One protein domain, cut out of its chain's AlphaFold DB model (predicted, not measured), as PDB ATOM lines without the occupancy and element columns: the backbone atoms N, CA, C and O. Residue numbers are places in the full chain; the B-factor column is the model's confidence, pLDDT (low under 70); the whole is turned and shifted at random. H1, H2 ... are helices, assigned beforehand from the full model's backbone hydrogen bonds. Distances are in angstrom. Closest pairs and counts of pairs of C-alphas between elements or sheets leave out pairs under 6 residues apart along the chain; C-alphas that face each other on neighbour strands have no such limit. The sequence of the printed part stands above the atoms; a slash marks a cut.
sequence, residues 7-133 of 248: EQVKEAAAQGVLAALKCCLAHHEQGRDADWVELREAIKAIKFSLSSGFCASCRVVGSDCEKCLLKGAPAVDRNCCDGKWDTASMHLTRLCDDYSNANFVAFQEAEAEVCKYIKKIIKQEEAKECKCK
ATOM      1  N   GLU A   7     340.167 358.610 278.695       88.50
ATOM      2  CA  GLU A   7     339.890 359.961 278.213       88.50
ATOM      3  C   GLU A   7     341.015 360.905 278.644       88.50
ATOM      4  O   GLU A   7     341.644 361.515 277.783       88.50
ATOM      5  N   GLN A   8     341.393 360.891 279.926       89.94
ATOM      6  CA  GLN A   8     342.544 361.647 280.441       89.94
ATOM      7  C   GLN A   8     343.861 361.238 279.760       89.94
ATOM      8  O   GLN A   8     344.689 362.084 279.433       89.94
ATOM      9  N   VAL A   9     344.037 359.944 279.473       86.25
ATOM     10  CA  VAL A   9     345.174 359.420 278.694       86.25
ATOM     11  C   VAL A   9     345.211 359.986 277.266       86.25
ATOM     12  O   VAL A   9     346.292 360.310 276.768       86.25
ATOM     13  N   LYS A  10     344.057 360.119 276.592       85.81
ATOM     14  CA  LYS A  10     343.966 360.742 275.256       85.81
ATOM     15  C   LYS A  10     344.256 362.243 275.325       85.81
ATOM     16  O   LYS A  10     345.003 362.743 274.490       85.81
ATOM     17  N   GLU A  11     343.695 362.942 276.309       87.62
ATOM     18  CA  GLU A  11     343.897 364.380 276.523       87.62
ATOM     19  C   GLU A  11     345.374 364.704 276.783       87.62
ATOM     20  O   GLU A  11     345.943 365.563 276.112       87.62
ATOM     21  N   ALA A  12     346.029 363.960 277.678       83.50
ATOM     22  CA  ALA A  12     347.453 364.120 277.957       83.50
ATOM     23  C   ALA A  12     348.337 363.798 276.739       83.50
ATOM     24  O   ALA A  12     349.328 364.484 276.502       83.50
ATOM     25  N   ALA A  13     347.972 362.795 275.931       80.50
ATOM     26  CA  ALA A  13     348.671 362.506 274.679       80.50
ATOM     27  C   ALA A  13     348.517 363.637 273.644       80.50
ATOM     28  O   ALA A  13     349.484 363.983 272.967       80.50
ATOM     29  N   ALA A  14     347.335 364.257 273.555       79.94
ATOM     30  CA  ALA A  14     347.079 365.399 272.674       79.94
ATOM     31  C   ALA A  14     347.803 366.688 273.117       79.94
ATOM     32  O   ALA A  14     348.082 367.550 272.286       79.94
ATOM     33  N   GLN A  15     348.142 366.812 274.405       78.00
ATOM     34  CA  GLN A  15     348.937 367.919 274.955       78.00
ATOM     35  C   GLN A  15     350.451 367.795 274.678       78.00
ATOM     36  O   GLN A  15     351.190 368.752 274.908       78.00
ATOM     37  N   GLY A  16     350.922 366.653 274.162       80.69
ATOM     38  CA  GLY A  16     352.308 366.446 273.728       80.69
ATOM     39  C   GLY A  16     353.167 365.592 274.669       80.69
ATOM     40  O   GLY A  16     352.692 365.013 275.644       80.69
ATOM     41  N   VAL A  17     354.462 365.497 274.346       83.12
ATOM     42  CA  VAL A  17     355.426 364.547 274.942       83.12
ATOM     43  C   VAL A  17     355.475 364.628 276.469       83.12
ATOM     44  O   VAL A  17     355.293 363.611 277.140       83.12
ATOM     45  N   LEU A  18     355.686 365.819 277.037       84.69
ATOM     46  CA  LEU A  18     355.863 365.956 278.482       84.69
ATOM     47  C   LEU A  18     354.565 365.685 279.263       84.69
ATOM     48  O   LEU A  18     354.608 365.066 280.328       84.69
ATOM     49  N   ALA A  19     353.412 366.089 278.723       85.12
ATOM     50  CA  ALA A  19     352.104 365.795 279.304       85.12
ATOM     51  C   ALA A  19     351.806 364.285 279.277       85.12
ATOM     52  O   ALA A  19     351.407 363.714 280.293       85.12
ATOM     53  N   ALA A  20     352.097 363.609 278.161       86.94
ATOM     54  CA  ALA A  20     351.968 362.159 278.034       86.94
ATOM     55  C   ALA A  20     352.873 361.395 279.019       86.94
ATOM     56  O   ALA A  20     352.425 360.439 279.656       86.94
ATOM     57  N   LEU A  21     354.125 361.831 279.194       88.94
ATOM     58  CA  LEU A  21     355.053 361.241 280.162       88.94
ATOM     59  C   LEU A  21     354.583 361.446 281.608       88.94
ATOM     60  O   LEU A  21     354.591 360.495 282.388       88.94
ATOM     61  N   LYS A  22     354.118 362.653 281.960       92.44
ATOM     62  CA  LYS A  22     353.554 362.957 283.287       92.44
ATOM     63  C   LYS A  22     352.276 362.160 283.566       92.44
ATOM     64  O   LYS A  22     352.096 361.690 284.685       92.44
ATOM     65  N   CYS A  23     351.442 361.924 282.553       92.31
ATOM     66  CA  CYS A  23     350.268 361.059 282.658       92.31
ATOM     67  C   CYS A  23     350.637 359.580 282.867       92.31
ATOM     68  O   CYS A  23     350.094 358.958 283.779       92.31
ATOM     69  N   CYS A  24     351.591 359.016 282.108       91.38
ATOM     70  CA  CYS A  24     352.031 357.638 282.372       91.38
ATOM     71  C   CYS A  24     352.716 357.514 283.737       91.38
ATOM     72  O   CYS A  24     352.478 356.522 284.417       91.38
ATOM     73  N   LEU A  25     353.497 358.514 284.177       94.31
ATOM     74  CA  LEU A  25     354.018 358.528 285.543       94.31
ATOM     75  C   LEU A  25     352.871 358.447 286.549       94.31
ATOM     76  O   LEU A  25     352.841 357.508 287.327       94.31
ATOM     77  N   ALA A  26     351.911 359.374 286.497       95.06
ATOM     78  CA  ALA A  26     350.803 359.412 287.446       95.06
ATOM     79  C   ALA A  26     349.988 358.103 287.467       95.06
ATOM     80  O   ALA A  26     349.580 357.671 288.538       95.06
ATOM     81  N   HIS A  27     349.807 357.428 286.327       93.38
ATOM     82  CA  HIS A  27     349.161 356.110 286.280       93.38
ATOM     83  C   HIS A  27     349.970 355.036 287.027       93.38
ATOM     84  O   HIS A  27     349.412 354.279 287.814       93.38
ATOM     85  N   HIS A  28     351.288 354.992 286.829       93.81
ATOM     86  CA  HIS A  28     352.171 354.084 287.567       93.81
ATOM     87  C   HIS A  28     352.254 354.446 289.068       93.81
ATOM     88  O   HIS A  28     352.236 353.570 289.929       93.81
ATOM     89  N   GLU A  29     352.215 355.737 289.422       95.19
ATOM     90  CA  GLU A  29     352.132 356.171 290.825       95.19
ATOM     91  C   GLU A  29     350.810 355.759 291.484       95.19
ATOM     92  O   GLU A  29     350.823 355.392 292.650       95.19
ATOM     93  N   GLN A  30     349.693 355.700 290.748       94.56
ATOM     94  CA  GLN A  30     348.439 355.127 291.256       94.56
ATOM     95  C   GLN A  30     348.545 353.619 291.528       94.56
ATOM     96  O   GLN A  30     347.964 353.142 292.494       94.56
ATOM     97  N   GLY A  31     349.297 352.866 290.716       92.88
ATOM     98  CA  GLY A  31     349.582 351.451 290.987       92.88
ATOM     99  C   GLY A  31     350.478 351.253 292.217       92.88
ATOM    100  O   GLY A  31     350.234 350.359 293.022       92.88
ATOM    101  N   ARG A  32     351.486 352.119 292.379       95.81
ATOM    102  CA  ARG A  32     352.427 352.108 293.509       95.81
ATOM    103  C   ARG A  32     351.785 352.533 294.832       95.81
ATOM    104  O   ARG A  32     352.005 351.874 295.841       95.81
ATOM    105  N   ASP A  33     351.055 353.646 294.838       96.50
ATOM    106  CA  ASP A  33     350.627 354.347 296.059       96.50
ATOM    107  C   ASP A  33     349.221 353.961 296.536       96.50
ATOM    108  O   ASP A  33     348.851 354.318 297.654       96.50
ATOM    109  N   ALA A  34     348.424 353.267 295.715       94.25
ATOM    110  CA  ALA A  34     347.127 352.752 296.144       94.25
ATOM    111  C   ALA A  34     347.297 351.726 297.266       94.25
ATOM    112  O   ALA A  34     348.209 350.895 297.233       94.25
ATOM    113  N   ASP A  35     346.386 351.750 298.240       94.81
ATOM    114  CA  ASP A  35     346.330 350.684 299.232       94.81
ATOM    115  C   ASP A  35     345.782 349.373 298.634       94.81
ATOM    116  O   ASP A  35     345.317 349.295 297.490       94.81
ATOM    117  N   TRP A  36     345.853 348.310 299.432       91.31
ATOM    118  CA  TRP A  36     345.449 346.969 299.028       91.31
ATOM    119  C   TRP A  36     343.996 346.862 298.552       91.31
ATOM    120  O   TRP A  36     343.692 346.126 297.609       91.31
ATOM    121  N   VAL A  37     343.085 347.573 299.218       92.81
ATOM    122  CA  VAL A  37     341.657 347.571 298.903       92.81
ATOM    123  C   VAL A  37     341.423 348.411 297.654       92.81
ATOM    124  O   VAL A  37     340.792 347.926 296.714       92.81
ATOM    125  N   GLU A  38     342.000 349.613 297.599       94.56
ATOM    126  CA  GLU A  38     341.895 350.520 296.453       94.56
ATOM    127  C   GLU A  38     342.371 349.874 295.147       94.56
ATOM    128  O   GLU A  38     341.644 349.894 294.148       94.56
ATOM    129  N   LEU A  39     343.563 349.267 295.146       92.56
ATOM    130  CA  LEU A  39     344.118 348.625 293.955       92.56
ATOM    131  C   LEU A  39     343.269 347.419 293.529       92.56
ATOM    132  O   LEU A  39     342.954 347.264 292.347       92.56
ATOM    133  N   ARG A  40     342.847 346.582 294.482       92.06
ATOM    134  CA  ARG A  40     342.018 345.397 294.211       92.06
ATOM    135  C   ARG A  40     340.652 345.761 293.633       92.06
ATOM    136  O   ARG A  40     340.179 345.087 292.717       92.06
ATOM    137  N   GLU A  41     340.010 346.807 294.145       93.06
ATOM    138  CA  GLU A  41     338.754 347.313 293.587       93.06
ATOM    139  C   GLU A  41     338.955 347.933 292.200       93.06
ATOM    140  O   GLU A  41     338.152 347.682 291.298       93.06
ATOM    141  N   ALA A  42     340.044 348.675 291.988       91.62
ATOM    142  CA  ALA A  42     340.363 349.269 290.694       91.62
ATOM    143  C   ALA A  42     340.643 348.220 289.607       91.62
ATOM    144  O   ALA A  42     340.135 348.360 288.494       91.62
ATOM    145  N   ILE A  43     341.378 347.149 289.927       90.81
ATOM    146  CA  ILE A  43     341.611 346.009 289.026       90.81
ATOM    147  C   ILE A  43     340.278 345.335 288.673       90.81
ATOM    148  O   ILE A  43     339.945 345.206 287.494       90.81
ATOM    149  N   LYS A  44     339.464 344.972 289.675       90.19
ATOM    150  CA  LYS A  44     338.157 344.321 289.459       90.19
ATOM    151  C   LYS A  44     337.182 345.170 288.643       90.19
ATOM    152  O   LYS A  44     336.416 344.629 287.852       90.19
ATOM    153  N   ALA A  45     337.207 346.488 288.827       89.56
ATOM    154  CA  ALA A  45     336.383 347.431 288.077       89.56
ATOM    155  C   ALA A  45     336.977 347.820 286.706       89.56
ATOM    156  O   ALA A  45     336.401 348.668 286.025       89.56
ATOM    157  N   ILE A  46     338.119 347.240 286.304       86.50
ATOM    158  CA  ILE A  46     338.851 347.549 285.062       86.50
ATOM    159  C   ILE A  46     339.204 349.055 284.961       86.50
ATOM    160  O   ILE A  46     339.252 349.650 283.883       86.50
ATOM    161  N   LYS A  47     339.448 349.687 286.117       86.88
ATOM    162  CA  LYS A  47     339.862 351.094 286.269       86.88
ATOM    163  C   LYS A  47     341.383 351.267 286.308       86.88
ATOM    164  O   LYS A  47     341.857 352.372 286.081       86.88
ATOM    165  N   PHE A  48     342.131 350.196 286.570       87.75
ATOM    166  CA  PHE A  48     343.592 350.154 286.490       87.75
ATOM    167  C   PHE A  48     344.027 349.076 285.490       87.75
ATOM    168  O   PHE A  48     343.460 347.982 285.482       87.75
ATOM    169  N   SER A  49     344.999 349.371 284.618       84.19
ATOM    170  CA  SER A  49     345.467 348.401 283.620       84.19
ATOM    171  C   SER A  49     346.859 348.711 283.072       84.19
ATOM    172  O   SER A  49     347.079 349.739 282.431       84.19
ATOM    173  N   LEU A  50     347.775 347.750 283.202       82.19
ATOM    174  CA  LEU A  50     349.010 347.705 282.421       82.19
ATOM    175  C   LEU A  50     348.751 347.026 281.071       82.19
ATOM    176  O   LEU A  50     349.131 345.882 280.847       82.19
ATOM    177  N   SER A  51     348.084 347.732 280.154       73.56
ATOM    178  CA  SER A  51     347.839 347.253 278.785       73.56
ATOM    179  C   SER A  51     348.399 348.192 277.715       73.56
ATOM    180  O   SER A  51     348.471 349.418 277.881       73.56
ATOM    181  N   SER A  52     348.792 347.609 276.580       62.97
ATOM    182  CA  SER A  52     349.215 348.354 275.396       62.97
ATOM    183  C   SER A  52     348.098 349.304 274.940       62.97
ATOM    184  O   SER A  52     346.941 348.924 274.770       62.97
ATOM    185  N   GLY A  53     348.433 350.588 274.789       62.06
ATOM    186  CA  GLY A  53     347.462 351.636 274.454       62.06
ATOM    187  C   GLY A  53     346.701 352.254 275.638       62.06
ATOM    188  O   GLY A  53     345.858 353.128 275.391       62.06
ATOM    189  N   PHE A  54     346.997 351.871 276.891       71.56
ATOM    190  CA  PHE A  54     346.560 352.604 278.094       71.56
ATOM    191  C   PHE A  54     347.601 353.631 278.588       71.56
ATOM    192  O   PHE A  54     347.216 354.648 279.149       71.56
ATOM    193  N   CYS A  55     348.902 353.469 278.306       79.75
ATOM    194  CA  CYS A  55     349.866 354.562 278.522       79.75
ATOM    195  C   CYS A  55     349.755 355.624 277.410       79.75
ATOM    196  O   CYS A  55     349.826 355.322 276.214       79.75
ATOM    197  N   ALA A  56     349.641 356.893 277.814       78.38
ATOM    198  CA  ALA A  56     349.650 358.070 276.946       78.38
ATOM    199  C   ALA A  56     350.884 358.146 276.023       78.38
ATOM    200  O   ALA A  56     350.756 358.560 274.875       78.38
ATOM    201  N   SER A  57     352.058 357.659 276.446       78.81
ATOM    202  CA  SER A  57     353.244 357.592 275.572       78.81
ATOM    203  C   SER A  57     353.020 356.695 274.348       78.81
ATOM    204  O   SER A  57     353.430 357.055 273.249       78.81
ATOM    205  N   CYS A  58     352.303 355.573 274.495       74.81
ATOM    206  CA  CYS A  58     351.929 354.715 273.365       74.81
ATOM    207  C   CYS A  58     350.874 355.381 272.464       74.81
ATOM    208  O   CYS A  58     350.839 355.111 271.264       74.81
ATOM    209  N   ARG A  59     350.024 356.257 273.024       76.19
ATOM    210  CA  ARG A  59     349.022 357.033 272.271       76.19
ATOM    211  C   ARG A  59     349.667 358.104 271.394       76.19
ATOM    212  O   ARG A  59     349.249 358.234 270.251       76.19
ATOM    213  N   VAL A  60     350.692 358.803 271.894       74.38
ATOM    214  CA  VAL A  60     351.455 359.807 271.120       74.38
ATOM    215  C   VAL A  60     352.053 359.198 269.846       74.38
ATOM    216  O   VAL A  60     352.054 359.844 268.806       74.38
ATOM    217  N   VAL A  61     352.526 357.949 269.910       69.19
ATOM    218  CA  VAL A  61     353.246 357.290 268.802       69.19
ATOM    219  C   VAL A  61     352.423 356.239 268.051       69.19
ATOM    220  O   VAL A  61     352.974 355.434 267.307       69.19
ATOM    221  N   GLY A  62     351.099 356.210 268.237       65.56
ATOM    222  CA  GLY A  62     350.212 355.328 267.469       65.56
ATOM    223  C   GLY A  62     350.428 353.824 267.697       65.56
ATOM    224  O   GLY A  62     350.116 353.027 266.819       65.56
ATOM    225  N   SER A  63     350.918 353.423 268.874       64.88
ATOM    226  CA  SER A  63     351.335 352.044 269.215       64.88
ATOM    227  C   SER A  63     352.624 351.551 268.537       64.88
ATOM    228  O   SER A  63     352.967 350.379 268.667       64.88
ATOM    229  N   ASP A  64     353.373 352.432 267.870       67.56
ATOM    230  CA  ASP A  64     354.713 352.121 267.374       67.56
ATOM    231  C   ASP A  64     355.719 352.053 268.539       67.56
ATOM    232  O   ASP A  64     356.260 353.066 268.998       67.56
ATOM    233  N   CYS A  65     355.972 350.840 269.037       66.81
ATOM    234  CA  CYS A  65     356.910 350.607 270.137       66.81
ATOM    235  C   CYS A  65     358.362 350.994 269.807       66.81
ATOM    236  O   CYS A  65     359.145 351.188 270.736       66.81
ATOM    237  N   GLU A  66     358.747 351.136 268.535       66.50
ATOM    238  CA  GLU A  66     360.097 351.589 268.172       66.50
ATOM    239  C   GLU A  66     360.287 353.079 268.454       66.50
ATOM    240  O   GLU A  66     361.385 353.497 268.821       66.50
ATOM    241  N   LYS A  67     359.202 353.858 268.375       70.31
ATOM    242  CA  LYS A  67     359.167 355.297 268.667       70.31
ATOM    243  C   LYS A  67     358.775 355.625 270.113       70.31
ATOM    244  O   LYS A  67     358.674 356.801 270.459       70.31
ATOM    245  N   CYS A  68     358.529 354.623 270.963       75.25
ATOM    246  CA  CYS A  68     358.033 354.823 272.326       75.25
ATOM    247  C   CYS A  68     358.925 355.781 273.140       75.25
ATOM    248  O   CYS A  68     360.120 355.548 273.306       75.25
ATOM    249  N   LEU A  69     358.315 356.820 273.726       74.25
ATOM    250  CA  LEU A  69     358.993 357.846 274.538       74.25
ATOM    251  C   LEU A  69     359.714 357.281 275.779       74.25
ATOM    252  O   LEU A  69     360.536 357.959 276.385       74.25
ATOM    253  N   LEU A  70     359.385 356.045 276.168       78.38
ATOM    254  CA  LEU A  70     359.940 355.319 277.315       78.38
ATOM    255  C   LEU A  70     360.911 354.202 276.890       78.38
ATOM    256  O   LEU A  70     361.182 353.293 277.678       78.38
ATOM    257  N   LYS A  71     361.401 354.229 275.645       71.19
ATOM    258  CA  LYS A  71     362.392 353.280 275.130       71.19
ATOM    259  C   LYS A  71     363.809 353.764 275.471       71.19
ATOM    260  O   LYS A  71     364.161 354.915 275.218       71.19
ATOM    261  N   GLY A  72     364.636 352.882 276.033       58.34
ATOM    262  CA  GLY A  72     366.058 353.165 276.253       58.34
ATOM    263  C   GLY A  72     366.835 353.260 274.933       58.34
ATOM    264  O   GLY A  72     366.457 352.653 273.934       58.34
ATOM    265  N   ALA A  73     367.951 353.989 274.925       52.47
ATOM    266  CA  ALA A  73     368.894 353.980 273.809       52.47
ATOM    267  C   ALA A  73     370.150 353.165 274.187       52.47
ATOM    268  O   ALA A  73     370.693 353.419 275.265       52.47
ATOM    269  N   PRO A  74     370.652 352.248 273.333       47.72
ATOM    270  CA  PRO A  74     370.071 351.734 272.091       47.72
ATOM    271  C   PRO A  74     369.283 350.433 272.350       47.72
ATOM    272  O   PRO A  74     369.859 349.348 272.399       47.72
ATOM    273  N   ALA A  75     367.962 350.514 272.526       47.56
ATOM    274  CA  ALA A  75     367.146 349.324 272.768       47.56
ATOM    275  C   ALA A  75     366.937 348.495 271.490       47.56
ATOM    276  O   ALA A  75     366.123 348.842 270.624       47.56
ATOM    277  N   VAL A  76     367.655 347.372 271.440       47.72
ATOM    278  CA  VAL A  76     367.493 346.283 270.465       47.72
ATOM    279  C   VAL A  76     366.106 345.631 270.594       47.72
ATOM    280  O   VAL A  76     365.519 345.227 269.595       47.72
ATOM    281  N   ASP A  77     365.536 345.630 271.803       53.38
ATOM    282  CA  ASP A  77     364.258 344.986 272.110       53.38
ATOM    283  C   ASP A  77     363.060 345.951 272.144       53.38
ATOM    284  O   ASP A  77     363.190 347.175 272.265       53.38
ATOM    285  N   ARG A  78     361.848 345.387 272.066       59.41
ATOM    286  CA  ARG A  78     360.555 346.107 272.075       59.41
ATOM    287  C   ARG A  78     360.083 346.515 273.484       59.41
ATOM    288  O   ARG A  78     358.911 346.840 273.669       59.41
ATOM    289  N   ASN A  79     360.982 346.499 274.464       68.19
ATOM    290  CA  ASN A  79     360.642 346.499 275.885       68.19
ATOM    291  C   ASN A  79     360.332 347.917 276.388       68.19
ATOM    292  O   ASN A  79     361.187 348.810 276.370       68.19
ATOM    293  N   CYS A  80     359.105 348.131 276.868       73.44
ATOM    294  CA  CYS A  80     358.692 349.414 277.434       73.44
ATOM    295  C   CYS A  80     359.377 349.675 278.785       73.44
ATOM    296  O   CYS A  80     359.590 348.764 279.586       73.44
ATOM    297  N   CYS A  81     359.721 350.939 279.050       73.88
ATOM    298  CA  CYS A  81     360.413 351.361 280.273       73.88
ATOM    299  C   CYS A  81     361.741 350.619 280.525       73.88
ATOM    300  O   CYS A  81     362.138 350.429 281.680       73.88
ATOM    301  N   ASP A  82     362.431 350.192 279.455       77.50
ATOM    302  CA  ASP A  82     363.692 349.443 279.548       77.50
ATOM    303  C   ASP A  82     363.499 348.162 280.399       77.50
ATOM    304  O   ASP A  82     364.094 347.987 281.463       77.50
ATOM    305  N   GLY A  83     362.529 347.334 279.981       80.06
ATOM    306  CA  GLY A  83     362.142 346.049 280.596       80.06
ATOM    307  C   GLY A  83     361.309 346.136 281.880       80.06
ATOM    308  O   GLY A  83     360.673 345.163 282.275       80.06
ATOM    309  N   LYS A  84     361.261 347.297 282.545       88.69
ATOM    310  CA  LYS A  84     360.600 347.433 283.861       88.69
ATOM    311  C   LYS A  84     359.081 347.299 283.774       88.69
ATOM    312  O   LYS A  84     358.457 346.842 284.727       88.69
ATOM    313  N   TRP A  85     358.495 347.667 282.632       86.69
ATOM    314  CA  TRP A  85     357.061 347.501 282.400       86.69
ATOM    315  C   TRP A  85     356.667 346.020 282.342       86.69
ATOM    316  O   TRP A  85     355.648 345.645 282.914       86.69
ATOM    317  N   ASP A  86     357.495 345.171 281.725       86.06
ATOM    318  CA  ASP A  86     357.239 343.730 281.622       86.06
ATOM    319  C   ASP A  86     357.269 343.068 283.010       86.06
ATOM    320  O   ASP A  86     356.385 342.280 283.347       86.06
ATOM    321  N   THR A  87     358.215 343.473 283.867       90.25
ATOM    322  CA  THR A  87     358.269 343.064 285.281       90.25
ATOM    323  C   THR A  87     357.014 343.489 286.049       90.25
ATOM    324  O   THR A  87     356.392 342.654 286.707       90.25
ATOM    325  N   ALA A  88     356.591 344.755 285.944       92.00
ATOM    326  CA  ALA A  88     355.373 345.238 286.605       92.00
ATOM    327  C   ALA A  88     354.108 344.515 286.100       92.00
ATOM    328  O   ALA A  88     353.268 344.107 286.899       92.00
ATOM    329  N   SER A  89     354.006 344.264 284.791       91.00
ATOM    330  CA  SER A  89     352.901 343.524 284.162       91.00
ATOM    331  C   SER A  89     352.844 342.053 284.606       91.00
ATOM    332  O   SER A  89     351.773 341.525 284.921       91.00
ATOM    333  N   MET A  90     354.003 341.397 284.733       93.31
ATOM    334  CA  MET A  90     354.111 340.050 285.304       93.31
ATOM    335  C   MET A  90     353.634 340.016 286.762       93.31
ATOM    336  O   MET A  90     352.859 339.130 287.127       93.31
ATOM    337  N   HIS A  91     354.067 340.964 287.600       94.62
ATOM    338  CA  HIS A  91     353.628 341.018 288.998       94.62
ATOM    339  C   HIS A  91     352.143 341.376 289.132       94.62
ATOM    340  O   HIS A  91     351.468 340.778 289.966       94.62
ATOM    341  N   LEU A  92     351.601 342.239 288.265       94.00
ATOM    342  CA  LEU A  92     350.163 342.506 288.200       94.00
ATOM    343  C   LEU A  92     349.364 341.248 287.834       94.00
ATOM    344  O   LEU A  92     348.314 341.005 288.422       94.00
ATOM    345  N   THR A  93     349.864 340.432 286.902       93.19
ATOM    346  CA  THR A  93     349.218 339.165 286.522       93.19
ATOM    347  C   THR A  93     349.200 338.200 287.709       93.19
ATOM    348  O   THR A  93     348.129 337.757 288.110       93.19
ATOM    349  N   ARG A  94     350.351 337.986 288.368       93.56
ATOM    350  CA  ARG A  94     350.434 337.170 289.596       93.56
ATOM    351  C   ARG A  94     349.515 337.676 290.708       93.56
ATOM    352  O   ARG A  94     348.931 336.871 291.419       93.56
ATOM    353  N   LEU A  95     349.369 338.994 290.842       93.00
ATOM    354  CA  LEU A  95     348.459 339.620 291.799       93.00
ATOM    355  C   LEU A  95     346.974 339.409 291.441       93.00
ATOM    356  O   LEU A  95     346.136 339.283 292.331       93.00
ATOM    357  N   CYS A  96     346.632 339.360 290.151       92.50
ATOM    358  CA  CYS A  96     345.279 339.030 289.699       92.50
ATOM    359  C   CYS A  96     344.937 337.551 289.936       92.50
ATOM    360  O   CYS A  96     343.791 337.254 290.282       92.50
ATOM    361  N   ASP A  97     345.918 336.658 289.770       93.62
ATOM    362  CA  ASP A  97     345.794 335.215 290.011       93.62
ATOM    363  C   ASP A  97     345.724 334.891 291.517       93.62
ATOM    364  O   ASP A  97     344.887 334.099 291.953       93.62
ATOM    365  N   ASP A  98     346.574 335.535 292.324       93.06
ATOM    366  CA  ASP A  98     346.625 335.417 293.781       93.06
ATOM    367  C   ASP A  98     346.749 336.795 294.448       93.06
ATOM    368  O   ASP A  98     347.819 337.416 294.496       93.06
ATOM    369  N   TYR A  99     345.640 337.231 295.050       91.06
ATOM    370  CA  TYR A  99     345.578 338.393 295.934       91.06
ATOM    371  C   TYR A  99     346.208 338.073 297.304       91.06
ATOM    372  O   TYR A  99     345.522 338.068 298.330       91.06
ATOM    373  N   SER A 100     347.520 337.848 297.327       94.00
ATOM    374  CA  SER A 100     348.330 337.767 298.542       94.00
ATOM    375  C   SER A 100     349.145 339.045 298.760       94.00
ATOM    376  O   SER A 100     349.557 339.727 297.820       94.00
ATOM    377  N   ASN A 101     349.431 339.363 300.027       93.25
ATOM    378  CA  ASN A 101     350.236 340.537 300.382       93.25
ATOM    379  C   ASN A 101     351.670 340.469 299.814       93.25
ATOM    380  O   ASN A 101     352.289 341.499 299.578       93.25
ATOM    381  N   ALA A 102     352.197 339.267 299.559       95.62
ATOM    382  CA  ALA A 102     353.496 339.096 298.909       95.62
ATOM    383  C   ALA A 102     353.465 339.566 297.442       95.62
ATOM    384  O   ALA A 102     354.340 340.323 297.023       95.62
ATOM    385  N   ASN A 103     352.428 339.187 296.683       94.75
ATOM    386  CA  ASN A 103     352.249 339.662 295.308       94.75
ATOM    387  C   ASN A 103     351.949 341.166 295.253       94.75
ATOM    388  O   ASN A 103     352.388 341.828 294.315       94.75
ATOM    389  N   PHE A 104     351.268 341.716 296.267       95.25
ATOM    390  CA  PHE A 104     351.046 343.160 296.389       95.25
ATOM    391  C   PHE A 104     352.351 343.948 296.460       95.25
ATOM    392  O   PHE A 104     352.590 344.825 295.632       95.25
ATOM    393  N   VAL A 105     353.203 343.604 297.428       95.81
ATOM    394  CA  VAL A 105     354.467 344.303 297.674       95.81
ATOM    395  C   VAL A 105     355.380 344.171 296.458       95.81
ATOM    396  O   VAL A 105     355.890 345.175 295.974       95.81
ATOM    397  N   ALA A 106     355.486 342.973 295.876       96.19
ATOM    398  CA  ALA A 106     356.277 342.760 294.664       96.19
ATOM    399  C   ALA A 106     355.762 343.569 293.451       96.19
ATOM    400  O   ALA A 106     356.552 344.026 292.625       96.19
ATOM    401  N   PHE A 107     354.445 343.786 293.345       96.50
ATOM    402  CA  PHE A 107     353.866 344.681 292.342       96.50
ATOM    403  C   PHE A 107     354.197 346.158 292.626       96.50
ATOM    404  O   PHE A 107     354.672 346.847 291.722       96.50
ATOM    405  N   GLN A 108     354.030 346.635 293.864       96.50
ATOM    406  CA  GLN A 108     354.370 348.014 294.250       96.50
ATOM    407  C   GLN A 108     355.867 348.325 294.071       96.50
ATOM    408  O   GLN A 108     356.220 349.417 293.624       96.50
ATOM    409  N   GLU A 109     356.755 347.372 294.366       96.50
ATOM    410  CA  GLU A 109     358.202 347.484 294.137       96.50
ATOM    411  C   GLU A 109     358.539 347.587 292.638       96.50
ATOM    412  O   GLU A 109     359.329 348.446 292.233       96.50
ATOM    413  N   ALA A 110     357.901 346.769 291.793       95.00
ATOM    414  CA  ALA A 110     358.068 346.849 290.343       95.00
ATOM    415  C   ALA A 110     357.552 348.189 289.778       95.00
ATOM    416  O   ALA A 110     358.241 348.842 288.987       95.00
ATOM    417  N   GLU A 111     356.384 348.646 290.236       95.38
ATOM    418  CA  GLU A 111     355.828 349.965 289.919       95.38
ATOM    419  C   GLU A 111     356.739 351.114 290.375       95.38
ATOM    420  O   GLU A 111     356.916 352.096 289.649       95.38
ATOM    421  N   ALA A 112     357.398 350.998 291.531       95.94
ATOM    422  CA  ALA A 112     358.354 351.995 292.008       95.94
ATOM    423  C   ALA A 112     359.564 352.147 291.067       95.94
ATOM    424  O   ALA A 112     359.963 353.279 290.763       95.94
ATOM    425  N   GLU A 113     360.112 351.048 290.536       94.62
ATOM    426  CA  GLU A 113     361.198 351.106 289.546       94.62
ATOM    427  C   GLU A 113     360.729 351.643 288.181       94.62
ATOM    428  O   GLU A 113     361.469 352.400 287.540       94.62
ATOM    429  N   VAL A 114     359.488 351.363 287.757       92.06
ATOM    430  CA  VAL A 114     358.890 352.018 286.577       92.06
ATOM    431  C   VAL A 114     358.743 353.526 286.811       92.06
ATOM    432  O   VAL A 114     359.214 354.324 285.996       92.06
ATOM    433  N   CYS A 115     358.185 353.949 287.949       94.75
ATOM    434  CA  CYS A 115     358.045 355.358 288.323       94.75
ATOM    435  C   CYS A 115     359.394 356.093 288.324       94.75
ATOM    436  O   CYS A 115     359.513 357.202 287.800       94.75
ATOM    437  N   LYS A 116     360.429 355.477 288.901       94.62
ATOM    438  CA  LYS A 116     361.807 355.988 288.951       94.62
ATOM    439  C   LYS A 116     362.413 356.135 287.554       94.62
ATOM    440  O   LYS A 116     363.056 357.150 287.275       94.62
ATOM    441  N   TYR A 117     362.161 355.178 286.658       91.00
ATOM    442  CA  TYR A 117     362.554 355.273 285.253       91.00
ATOM    443  C   TYR A 117     361.830 356.423 284.538       91.00
ATOM    444  O   TYR A 117     362.490 357.284 283.957       91.00
ATOM    445  N   ILE A 118     360.501 356.512 284.639       90.69
ATOM    446  CA  ILE A 118     359.732 357.585 283.989       90.69
ATOM    447  C   ILE A 118     360.141 358.960 284.544       90.69
ATOM    448  O   ILE A 118     360.346 359.886 283.767       90.69
ATOM    449  N   LYS A 119     360.383 359.098 285.857       93.50
ATOM    450  CA  LYS A 119     360.931 360.329 286.468       93.50
ATOM    451  C   LYS A 119     362.303 360.718 285.899       93.50
ATOM    452  O   LYS A 119     362.583 361.909 285.761       93.50
ATOM    453  N   LYS A 120     363.160 359.751 285.543       91.44
ATOM    454  CA  LYS A 120     364.435 360.010 284.848       91.44
ATOM    455  C   LYS A 120     364.199 360.528 283.425       91.44
ATOM    456  O   LYS A 120     364.830 361.514 283.055       91.44
ATOM    457  N   ILE A 121     363.289 359.912 282.664       87.81
ATOM    458  CA  ILE A 121     362.943 360.359 281.302       87.81
ATOM    459  C   ILE A 121     362.287 361.746 281.326       87.81
ATOM    460  O   ILE A 121     362.709 362.619 280.579       87.81
ATOM    461  N   ILE A 122     361.350 362.007 282.244       89.06
ATOM    462  CA  ILE A 122     360.744 363.335 282.442       89.06
ATOM    463  C   ILE A 122     361.826 364.386 282.689       89.06
ATOM    464  O   ILE A 122     361.841 365.388 281.992       89.06
ATOM    465  N   LYS A 123     362.791 364.146 283.589       88.69
ATOM    466  CA  LYS A 123     363.906 365.089 283.805       88.69
ATOM    467  C   LYS A 123     364.770 365.299 282.556       88.69
ATOM    468  O   LYS A 123     365.320 366.383 282.382       88.69
ATOM    469  N   GLN A 124     364.918 364.286 281.701       85.62
ATOM    470  CA  GLN A 124     365.634 364.411 280.429       85.62
ATOM    471  C   GLN A 124     364.834 365.223 279.403       85.62
ATOM    472  O   GLN A 124     365.421 366.085 278.753       85.62
ATOM    473  N   GLU A 125     363.520 365.015 279.295       81.31
ATOM    474  CA  GLU A 125     362.644 365.812 278.428       81.31
ATOM    475  C   GLU A 125     362.443 367.239 278.949       81.31
ATOM    476  O   GLU A 125     362.478 368.165 278.158       81.31
ATOM    477  N   GLU A 126     362.359 367.474 280.260       80.94
ATOM    478  CA  GLU A 126     362.343 368.824 280.848       80.94
ATOM    479  C   GLU A 126     363.686 369.536 280.645       80.94
ATOM    480  O   GLU A 126     363.724 370.729 280.352       80.94
ATOM    481  N   ALA A 127     364.812 368.818 280.721       75.44
ATOM    482  CA  ALA A 127     366.115 369.368 280.351       75.44
ATOM    483  C   ALA A 127     366.223 369.640 278.839       75.44
ATOM    484  O   ALA A 127     366.897 370.596 278.445       75.44
ATOM    485  N   LYS A 128     365.549 368.849 277.991       68.81
ATOM    486  CA  LYS A 128     365.387 369.146 276.563       68.81
ATOM    487  C   LYS A 128     364.470 370.344 276.352       68.81
ATOM    488  O   LYS A 128     364.904 371.230 275.652       68.81
ATOM    489  N   GLU A 129     363.313 370.484 276.990       56.47
ATOM    490  CA  GLU A 129     362.472 371.696 276.923       56.47
ATOM    491  C   GLU A 129     363.134 372.931 277.559       56.47
ATOM    492  O   GLU A 129     362.749 374.059 277.268       56.47
ATOM    493  N   CYS A 130     364.154 372.752 278.401       51.16
ATOM    494  CA  CYS A 130     364.962 373.846 278.940       51.16
ATOM    495  C   CYS A 130     366.084 374.281 277.973       51.16
ATOM    496  O   CYS A 130     366.378 375.471 277.872       51.16
ATOM    497  N   LYS A 131     366.686 373.345 277.221       41.44
ATOM    498  CA  LYS A 131     367.709 373.619 276.182       41.44
ATOM    499  C   LYS A 131     367.101 373.994 274.826       41.44
ATOM    500  O   LYS A 131     367.552 374.927 274.180       41.44
ATOM    501  N   CYS A 132     366.042 373.291 274.454       38.97
ATOM    502  CA  CYS A 132     364.983 373.658 273.523       38.97
ATOM    503  C   CYS A 132     363.885 374.455 274.239       38.97
ATOM    504  O   CYS A 132     362.729 374.433 273.807       38.97
ATOM    505  N   LYS A 133     364.257 375.282 275.237       34.62
ATOM    506  CA  LYS A 133     363.639 376.604 275.274       34.62
ATOM    507  C   LYS A 133     363.873 377.098 273.865       34.62
ATOM    508  O   LYS A 133     365.031 377.253 273.468       34.62
TER     509      LYS A 133
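AT A GLANCE: This is residues 7 to 133 of the 248 residues of an uncharacterized protein of marine sediment metagenome (UniProt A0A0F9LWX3). Long helix H6 makes the long axis, with H2 and H5 side by side with it; H1 and H4 pack on the first part of H2, and H3 lies near its other end. The printed part has 127 residues, with six named helices, H1 to H6: all helix. It is compact, radius of gyration of the C-alphas 14.6 A, spanning 47 by 31 by 24 A.

IN THESE COORDINATES: H1, residues 7 to 14, begins at C-alpha 7 (339.890, 359.961, 278.213). H2 is residues 17 to 33, 23.9 A; H3, 36 to 44; H4, 56 to 60; H5, 84 to 97, 20.2 A. H6, 101 to 131, 44.6 A, ends at C-alpha 131 (367.709, 373.619, 276.182).

HOW THE PARTS SIT: H2, the hub, touches H1, H4 and H6; its closest C-alphas to H6, Arg 32 and Gln 108, are 4.6 A apart. H5 and H6 form a hairpin, a shallow tilt of 28 degrees. In each helix every O i to N i+4 pair is within hydrogen-bond range.

THE WHOLE: The printed part has no cut. Links H3 to H4 and H4 to H5 are long. Among residues with pLDDT under 70 are 72 to 79.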